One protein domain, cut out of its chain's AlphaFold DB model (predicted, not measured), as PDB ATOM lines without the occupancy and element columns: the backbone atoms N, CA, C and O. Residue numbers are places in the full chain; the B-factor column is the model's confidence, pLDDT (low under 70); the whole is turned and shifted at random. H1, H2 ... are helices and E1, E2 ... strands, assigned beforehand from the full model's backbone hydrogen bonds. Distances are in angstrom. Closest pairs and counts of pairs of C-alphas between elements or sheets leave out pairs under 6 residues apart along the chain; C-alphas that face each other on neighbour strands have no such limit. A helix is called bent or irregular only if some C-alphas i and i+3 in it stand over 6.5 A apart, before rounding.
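Overview. This is residues 15 to 78 of the 79 residues of an uncharacterized protein of Parabacteroides sp. AF17-3 (UniProt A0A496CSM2). A small two-stranded hairpin, E1 and E2, is set over one side of a single long straight helix, H1, with a gap between them, and a long loop, residues 33 to 46, runs from the end of the hairpin to the first end of the helix. The helix makes the longest axis, and most of it, residues 54 to 64 and 66 to 76, stands free. The printed part has 64 residues, with two named strands and then one named helix in the order E1, E2, H1; the sheet has the order E1 - E2 and is antiparallel, and the class is mixed, helices and strands. The whole is only just loose, close to extended, with a radius of gyration of the C-alphas of 15.7 A, and it is elongated, spanning 49 by 26 by 26 A.

Arrangement. The printed part begins with E1, residues 15 to 19, and a short link of 6 residues leads to E2, residues 26 to 32. E1 and E2 form a hairpin of antiparallel neighbour strands, with 173 degrees between their directions. The C-alphas of Gly 17 and Glu 29, which face each other, are 4.2 A apart. Across the pair, N 16 and O 30 are within hydrogen-bond range at 2.9 A, and N 30 and O 16 at 2.8 A. A long link of 14 residues then leads to H1, residues 47 to 76. E1 and H1 are apart, with no C-alpha of the one within 8 A of the other. In H1 every O i to N i+4 pair is within hydrogen-bond range, and the helix is not bent.

Along the chain. E1 runs from Val 15, with its C-alpha at (-18.725, -4.796, -12.288), to Ser 19, 12.1 A from first to last C-alpha. E2 runs from Met 26 to Gly 32, 16.0 A long, and its last C-alpha is at (-13.043, -1.120, -11.187). H1 has 30 residues, from Leu 47 to Lys 76, and measures 43.2 A from its first C-alpha at (-37.759, 8.923, -1.490) to its last at (-15.472, 7.449, -38.411).

Size, cuts and confidence. The two C-alphas farthest apart are those of Asn 45 and Lys 78, at 49.7 A, while the first and last printed C-alphas, of Val 15 and Lys 78, are 33.6 A apart. Without the stretches that stand free, residues 54 to 64 and 66 to 78, the body has 40 residues and spans 39 by 26 by 17 A. The printed part has no cut. The link from E2 to H1 is long, and its C-alphas lie 12 to 23 A from the mean of all C-alphas. The mean pLDDT of the printed part is 88.3, and residues 77 to 78 are under 70.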
ATOM      1  N   VAL A  15     -18.149  -5.050 -10.966       83.94
ATOM      2  CA  VAL A  15     -18.725  -4.796 -12.288       83.94
ATOM      3  C   VAL A  15     -20.208  -4.474 -12.127       83.94
ATOM      4  O   VAL A  15     -20.978  -5.295 -11.632       83.94
ATOM      5  N   TYR A  16     -20.603  -3.279 -12.555       83.25
ATOM      6  CA  TYR A  16     -21.999  -2.903 -12.764       83.25
ATOM      7  C   TYR A  16     -22.221  -2.729 -14.255       83.25
ATOM      8  O   TYR A  16     -21.431  -2.057 -14.909       83.25
ATOM      9  N   GLY A  17     -23.290  -3.294 -14.800       84.00
ATOM     10  CA  GLY A  17     -23.541  -3.197 -16.226       84.00
ATOM     11  C   GLY A  17     -25.017  -3.186 -16.574       84.00
ATOM     12  O   GLY A  17     -25.861  -3.603 -15.781       84.00
ATOM     13  N   VAL A  18     -25.306  -2.667 -17.761       86.62
ATOM     14  CA  VAL A  18     -26.630  -2.679 -18.375       86.62
ATOM     15  C   VAL A  18     -26.571  -3.626 -19.558       86.62
ATOM     16  O   VAL A  18     -25.829  -3.389 -20.510       86.62
ATOM     17  N   SER A  19     -27.355  -4.696 -19.489       89.94
ATOM     18  CA  SER A  19     -27.519  -5.633 -20.595       89.94
ATOM     19  C   SER A  19     -28.586  -5.152 -21.578       89.94
ATOM     20  O   SER A  19     -29.462  -4.357 -21.230       89.94
ATOM     21  N   SER A  20     -28.521  -5.662 -22.802       90.19
ATOM     22  CA  SER A  20     -29.584  -5.567 -23.797       90.19
ATOM     23  C   SER A  20     -30.896  -6.163 -23.294       90.19
ATOM     24  O   SER A  20     -30.919  -6.947 -22.346       90.19
ATOM     25  N   GLU A  21     -32.007  -5.797 -23.939       86.75
ATOM     26  CA  GLU A  21     -33.341  -6.293 -23.568       86.75
ATOM     27  C   GLU A  21     -33.441  -7.825 -23.617       86.75
ATOM     28  O   GLU A  21     -34.177  -8.425 -22.838       86.75
ATOM     29  N   ASP A  22     -32.676  -8.465 -24.503       90.00
ATOM     30  CA  ASP A  22     -32.580  -9.922 -24.619       90.00
ATOM     31  C   ASP A  22     -31.523 -10.549 -23.686       90.00
ATOM     32  O   ASP A  22     -31.387 -11.770 -23.647       90.00
ATOM     33  N   GLY A  23     -30.785  -9.731 -22.928       83.38
ATOM     34  CA  GLY A  23     -29.767 -10.153 -21.965       83.38
ATOM     35  C   GLY A  23     -28.468 -10.684 -22.578       83.38
ATOM     36  O   GLY A  23     -27.598 -11.130 -21.832       83.38
ATOM     37  N   ASN A  24     -28.324 -10.655 -23.905       87.06
ATOM     38  CA  ASN A  24     -27.208 -11.296 -24.599       87.06
ATOM     39  C   ASN A  24     -25.960 -10.412 -24.711       87.06
ATOM     40  O   ASN A  24     -24.853 -10.940 -24.821       87.06
ATOM     41  N   GLU A  25     -26.117  -9.088 -24.685       89.06
ATOM     42  CA  GLU A  25     -25.019  -8.144 -24.890       89.06
ATOM     43  C   GLU A  25     -24.940  -7.124 -23.752       89.06
ATOM     44  O   GLU A  25     -25.951  -6.622 -23.265       89.06
ATOM     45  N   MET A  26     -23.722  -6.805 -23.314       86.81
ATOM     46  CA  MET A  26     -23.486  -5.704 -22.385       86.81
ATOM     47  C   MET A  26     -23.462  -4.389 -23.170       86.81
ATOM     48  O   MET A  26     -22.572  -4.174 -23.987       86.81
ATOM     49  N   ILE A  27     -24.421  -3.502 -22.912       88.44
ATOM     50  CA  ILE A  27     -24.526  -2.193 -23.575       88.44
ATOM     51  C   ILE A  27     -23.609  -1.168 -22.904       88.44
ATOM     52  O   ILE A  27     -23.034  -0.305 -23.568       88.44
ATOM     53  N   ALA A  28     -23.481  -1.241 -21.581       84.94
ATOM     54  CA  ALA A  28     -22.635  -0.342 -20.810       84.94
ATOM     55  C   ALA A  28     -22.113  -1.047 -19.559       84.94
ATOM     56  O   ALA A  28     -22.852  -1.790 -18.921       84.94
ATOM     57  N   GLU A  29     -20.865  -0.771 -19.185       88.69
ATOM     58  CA  GLU A  29     -20.226  -1.325 -17.992       88.69
ATOM     59  C   GLU A  29     -19.475  -0.230 -17.221       88.69
ATOM     60  O   GLU A  29     -18.786   0.608 -17.803       88.69
ATOM     61  N   ILE A  30     -19.591  -0.264 -15.895       84.25
ATOM     62  CA  ILE A  30     -18.741   0.445 -14.944       84.25
ATOM     63  C   ILE A  30     -18.036  -0.623 -14.115       84.25
ATOM     64  O   ILE A  30     -18.658  -1.276 -13.270       84.25
ATOM     65  N   SER A  31     -16.735  -0.783 -14.338       87.25
ATOM     66  CA  SER A  31     -15.914  -1.738 -13.605       87.25
ATOM     67  C   SER A  31     -14.669  -1.102 -12.999       87.25
ATOM     68  O   SER A  31     -14.138  -0.103 -13.487       87.25
ATOM     69  N   GLY A  32     -14.230  -1.635 -11.858       86.31
ATOM     70  CA  GLY A  32     -13.043  -1.120 -11.187       86.31
ATOM     71  C   GLY A  32     -12.737  -1.765  -9.843       86.31
ATOM     72  O   GLY A  32     -13.619  -2.210  -9.108       86.31
ATOM     73  N   TYR A  33     -11.451  -1.756  -9.502       85.19
ATOM     74  CA  TYR A  33     -10.940  -2.192  -8.209       85.19
ATOM     75  C   TYR A  33     -11.075  -1.043  -7.205       85.19
ATOM     76  O   TYR A  33     -10.191  -0.197  -7.068       85.19
ATOM     77  N   GLY A  34     -12.241  -0.959  -6.563       79.19
ATOM     78  CA  GLY A  34     -12.551   0.091  -5.589       79.19
ATOM     79  C   GLY A  34     -13.459   1.207  -6.104       79.19
ATOM     80  O   GLY A  34     -13.266   2.365  -5.725       79.19
ATOM     81  N   ILE A  35     -14.466   0.875  -6.923       82.88
ATOM     82  CA  ILE A  35     -15.589   1.788  -7.185       82.88
ATOM     83  C   ILE A  35     -16.185   2.213  -5.834       82.88
ATOM     84  O   ILE A  35     -16.633   1.378  -5.049       82.88
ATOM     85  N   LYS A  36     -16.169   3.519  -5.548       80.88
ATOM     86  CA  LYS A  36     -16.736   4.091  -4.321       80.88
ATOM     87  C   LYS A  36     -17.960   4.915  -4.670       80.88
ATOM     88  O   LYS A  36     -17.842   5.963  -5.297       80.88
ATOM     89  N   THR A  37     -19.114   4.483  -4.188       82.12
ATOM     90  CA  THR A  37     -20.327   5.295  -4.169       82.12
ATOM     91  C   THR A  37     -20.466   5.935  -2.790       82.12
ATOM     92  O   THR A  37     -20.227   5.306  -1.758       82.12
ATOM     93  N   LYS A  38     -20.784   7.230  -2.758       88.75
ATOM     94  CA  LYS A  38     -21.061   7.966  -1.522       88.75
ATOM     95  C   LYS A  38     -22.333   8.766  -1.717       88.75
ATOM     96  O   LYS A  38     -22.429   9.545  -2.659       88.75
ATOM     97  N   PHE A  39     -23.268   8.597  -0.796       88.69
ATOM     98  CA  PHE A  39     -24.520   9.335  -0.773       88.69
ATOM     99  C   PHE A  39     -24.464  10.354   0.359       88.69
ATOM    100  O   PHE A  39     -24.057  10.028   1.476       88.69
ATOM    101  N   ASN A  40     -24.837  11.600   0.069       92.25
ATOM    102  CA  ASN A  40     -24.938  12.626   1.096       92.25
ATOM    103  C   ASN A  40     -26.282  12.478   1.819       92.25
ATOM    104  O   ASN A  40     -27.268  13.113   1.444       92.25
ATOM    105  N   MET A  41     -26.312  11.617   2.836       94.00
ATOM    106  CA  MET A  41     -27.530  11.321   3.596       94.00
ATOM    107  C   MET A  41     -28.053  12.520   4.395       94.00
ATOM    108  O   MET A  41     -29.231  12.543   4.716       94.00
ATOM    109  N   ASP A  42     -27.243  13.559   4.629       95.12
ATOM    110  CA  ASP A  42     -27.735  14.809   5.234       95.12
ATOM    111  C   ASP A  42     -28.690  15.560   4.288       95.12
ATOM    112  O   ASP A  42     -29.503  16.383   4.716       95.12
ATOM    113  N   ARG A  43     -28.575  15.317   2.976       93.06
ATOM    114  CA  ARG A  43     -29.414  15.929   1.936       93.06
ATOM    115  C   ARG A  43     -30.502  14.994   1.430       93.06
ATOM    116  O   ARG A  43     -31.566  15.484   1.078       93.06
ATOM    117  N   ILE A  44     -30.247  13.690   1.406       95.38
ATOM    118  CA  ILE A  44     -31.219  12.683   0.976       95.38
ATOM    119  C   ILE A  44     -32.064  12.284   2.187       95.38
ATOM    120  O   ILE A  44     -31.680  11.397   2.948       95.38
ATOM    121  N   ASN A  45     -33.204  12.956   2.366       95.94
ATOM    122  CA  ASN A  45     -34.074  12.770   3.531       95.94
ATOM    123  C   ASN A  45     -35.430  12.133   3.177       95.94
ATOM    124  O   ASN A  45     -36.240  11.872   4.068       95.94
ATOM    125  N   SER A  46     -35.688  11.877   1.894       97.06
ATOM    126  CA  SER A  46     -36.942  11.318   1.388       97.06
ATOM    127  C   SER A  46     -36.722  10.422   0.164       97.06
ATOM    128  O   SER A  46     -35.629  10.391  -0.409       97.06
ATOM    129  N   LEU A  47     -37.767   9.687  -0.238       96.31
ATOM    130  CA  LEU A  47     -37.759   8.923  -1.490       96.31
ATOM    131  C   LEU A  47     -37.606   9.850  -2.699       96.31
ATOM    132  O   LEU A  47     -36.777   9.571  -3.558       96.31
ATOM    133  N   ASP A  48     -38.305  10.986  -2.712       97.69
ATOM    134  CA  ASP A  48     -38.223  11.972  -3.795       97.69
ATOM    135  C   ASP A  48     -36.796  12.528  -3.954       97.69
ATOM    136  O   ASP A  48     -36.294  12.648  -5.072       97.69
ATOM    137  N   ASP A  49     -36.095  12.806  -2.845       96.88
ATOM    138  CA  ASP A  49     -34.689  13.241  -2.889       96.88
ATOM    139  C   ASP A  49     -33.780  12.150  -3.474       96.88
ATOM    140  O   ASP A  49     -32.842  12.445  -4.223       96.88
ATOM    141  N   ALA A  50     -34.042  10.886  -3.127       95.25
ATOM    142  CA  ALA A  50     -33.284   9.746  -3.629       95.25
ATOM    143  C   ALA A  50     -33.529   9.530  -5.131       95.25
ATOM    144  O   ALA A  50     -32.572   9.363  -5.889       95.25
ATOM    145  N   GLU A  51     -34.786   9.594  -5.576       95.81
ATOM    146  CA  GLU A  51     -35.158   9.514  -6.991       95.81
ATOM    147  C   GLU A  51     -34.527  10.652  -7.793       95.81
ATOM    148  O   GLU A  51     -33.899  10.409  -8.827       95.81
ATOM    149  N   TYR A  52     -34.599  11.883  -7.276       95.94
ATOM    150  CA  TYR A  52     -33.948  13.036  -7.887       95.94
ATOM    151  C   TYR A  52     -32.432  12.834  -8.015       95.94
ATOM    152  O   TYR A  52     -31.864  13.082  -9.082       95.94
ATOM    153  N   ALA A  53     -31.767  12.348  -6.961       94.50
ATOM    154  CA  ALA A  53     -30.328  12.092  -6.982       94.50
ATOM    155  C   ALA A  53     -29.949  11.022  -8.021       94.50
ATOM    156  O   ALA A  53     -28.996  11.208  -8.784       94.50
ATOM    157  N   CYS A  54     -30.713   9.930  -8.097       92.38
ATOM    158  CA  CYS A  54     -30.523   8.876  -9.092       92.38
ATOM    159  C   CYS A  54     -30.735   9.394 -10.522       92.38
ATOM    160  O   CYS A  54     -29.894   9.157 -11.392       92.38
ATOM    161  N   GLN A  55     -31.803  10.159 -10.762       95.12
ATOM    162  CA  GLN A  55     -32.076  10.751 -12.072       95.12
ATOM    163  C   GLN A  55     -30.969  11.727 -12.488       95.12
ATOM    164  O   GLN A  55     -30.521  11.715 -13.637       95.12
ATOM    165  N   ALA A  56     -30.488  12.553 -11.557       94.62
ATOM    166  CA  ALA A  56     -29.385  13.471 -11.810       94.62
ATOM    167  C   ALA A  56     -28.100  12.718 -12.193       94.62
ATOM    168  O   ALA A  56     -27.442  13.099 -13.162       94.62
ATOM    169  N   MET A  57     -27.773  11.622 -11.497       91.50
ATOM    170  CA  MET A  57     -26.641  10.767 -11.870       91.50
ATOM    171  C   MET A  57     -26.828  10.149 -13.260       91.50
ATOM    172  O   MET A  57     -25.909  10.217 -14.075       91.50
ATOM    173  N   SER A  58     -28.017   9.622 -13.571       91.25
ATOM    174  CA  SER A  58     -28.334   9.080 -14.900       91.25
ATOM    175  C   SER A  58     -28.099  10.111 -16.009       91.25
ATOM    176  O   SER A  58     -27.506   9.797 -17.039       91.25
ATOM    177  N   ASN A  59     -28.497  11.367 -15.788       92.06
ATOM    178  CA  ASN A  59     -28.285  12.444 -16.757       92.06
ATOM    179  C   ASN A  59     -26.793  12.748 -16.978       92.06
ATOM    180  O   ASN A  59     -26.379  13.010 -18.108       92.06
ATOM    181  N   VAL A  60     -25.977  12.701 -15.918       91.12
ATOM    182  CA  VAL A  60     -24.517  12.868 -16.026       91.12
ATOM    183  C   VAL A  60     -23.909  11.744 -16.862       91.12
ATOM    184  O   VAL A  60     -23.135  12.025 -17.780       91.12
ATOM    185  N   PHE A  61     -24.294  10.491 -16.601       88.88
ATOM    186  CA  PHE A  61     -23.840   9.346 -17.393       88.88
ATOM    187  C   PHE A  61     -24.250   9.464 -18.860       88.88
ATOM    188  O   PHE A  61     -23.417   9.279 -19.745       88.88
ATOM    189  N   PHE A  62     -25.502   9.837 -19.126       89.06
ATOM    190  CA  PHE A  62     -25.988  10.030 -20.487       89.06
ATOM    191  C   PHE A  62     -25.181  11.094 -21.241       89.06
ATOM    192  O   PHE A  62     -24.806  10.885 -22.394       89.06
ATOM    193  N   LYS A  63     -24.853  12.214 -20.584       90.25
ATOM    194  CA  LYS A  63     -24.015  13.258 -21.182       90.25
ATOM    195  C   LYS A  63     -22.623  12.729 -21.549       90.25
ATOM    196  O   LYS A  63     -22.181  12.952 -22.672       90.25
ATOM    197  N   ALA A  64     -21.965  12.009 -20.639       87.25
ATOM    198  CA  ALA A  64     -20.642  11.430 -20.888       87.25
ATOM    199  C   ALA A  64     -20.662  10.396 -22.033       87.25
ATOM    200  O   ALA A  64     -19.775  10.384 -22.892       87.25
ATOM    201  N   LEU A  65     -21.707   9.562 -22.086       87.75
ATOM    202  CA  LEU A  65     -21.919   8.617 -23.182       87.75
ATOM    203  C   LEU A  65     -22.092   9.348 -24.517       87.75
ATOM    204  O   LEU A  65     -21.457   8.993 -25.506       87.75
ATOM    205  N   PHE A  66     -22.924  10.390 -24.549       89.31
ATOM    206  CA  PHE A  66     -23.164  11.161 -25.764       89.31
ATOM    207  C   PHE A  66     -21.892  11.843 -26.282       89.31
ATOM    208  O   PHE A  66     -21.630  11.816 -27.483       89.31
ATOM    209  N   GLU A  67     -21.072  12.405 -25.391       91.12
ATOM    210  CA  GLU A  67     -19.766  12.971 -25.751       91.12
ATOM    211  C   GLU A  67     -18.855  11.912 -26.395       91.12
ATOM    212  O   GLU A  67     -18.301  12.162 -27.466       91.12
ATOM    213  N   THR A  68     -18.807  10.703 -25.829       87.81
ATOM    214  CA  THR A  68     -18.047   9.569 -26.389       87.81
ATOM    215  C   THR A  68     -18.550   9.173 -27.784       87.81
ATOM    216  O   THR A  68     -17.762   8.987 -28.711       87.81
ATOM    217  N   ILE A  69     -19.874   9.096 -27.970       89.94
ATOM    218  CA  ILE A  69     -20.490   8.785 -29.269       89.94
ATOM    219  C   ILE A  69     -20.130   9.851 -30.310       89.94
ATOM    220  O   ILE A  69     -19.784   9.522 -31.445       89.94
ATOM    221  N   LEU A  70     -20.199  11.133 -29.945       90.94
ATOM    222  CA  LEU A  70     -19.842  12.223 -30.851       90.94
ATOM    223  C   LEU A  70     -18.370  12.162 -31.272       90.94
ATOM    224  O   LEU A  70     -18.052  12.485 -32.419       90.94
ATOM    225  N   GLU A  71     -17.471  11.786 -30.366       89.69
ATOM    226  CA  GLU A  71     -16.056  11.585 -30.678       89.69
ATOM    227  C   GLU A  71     -15.846  10.421 -31.652       89.69
ATOM    228  O   GLU A  71     -15.166  10.600 -32.668       89.69
ATOM    229  N   ASP A  72     -16.496   9.281 -31.416       89.50
ATOM    230  CA  ASP A  72     -16.440   8.116 -32.307       89.50
ATOM    231  C   ASP A  72     -17.008   8.430 -33.705       89.50
ATOM    232  O   ASP A  72     -16.381   8.136 -34.725       89.50
ATOM    233  N   MET A  73     -18.145   9.133 -33.783       86.31
ATOM    234  CA  MET A  73     -18.718   9.572 -35.062       86.31
ATOM    235  C   MET A  73     -17.779  10.516 -35.825       86.31
ATOM    236  O   MET A  73     -17.630  10.403 -37.045       86.31
ATOM    237  N   LYS A  74     -17.119  11.452 -35.130       82.12
ATOM    238  CA  LYS A  74     -16.120  12.340 -35.748       82.12
ATOM    239  C   LYS A  74     -14.906  11.571 -36.259       82.12
ATOM    240  O   LYS A  74     -14.332  11.985 -37.265       82.12
ATOM    241  N   PHE A  75     -14.497  10.506 -35.572       76.94
ATOM    242  CA  PHE A  75     -13.398   9.650 -36.006       76.94
ATOM    243  C   PHE A  75     -13.777   8.857 -37.264       76.94
ATOM    244  O   PHE A  75     -13.049   8.896 -38.253       76.94
ATOM    245  N   LYS A  76     -14.961   8.235 -37.274       75.12
ATOM    246  CA  LYS A  76     -15.472   7.449 -38.411       75.12
ATOM    247  C   LYS A  76     -15.682   8.271 -39.684       75.12
ATOM    248  O   LYS A  76     -15.436   7.764 -40.766       75.12
ATOM    249  N   ASN A  77     -16.067   9.541 -39.567       67.94
ATOM    250  CA  ASN A  77     -16.262  10.431 -40.721       67.94
ATOM    251  C   ASN A  77     -14.955  11.013 -41.303       67.94
ATOM    252  O   ASN A  77     -15.007  11.807 -42.242       67.94
ATOM    253  N   LYS A  78     -13.793  10.687 -40.719       60.12
ATOM    254  CA  LYS A  78     -12.467  11.127 -41.185       60.12
ATOM    255  C   LYS A  78     -11.641  10.013 -41.843       60.12
ATOM    256  O   LYS A  78     -10.548  10.319 -42.318       60.12
TER     257      LYS A  78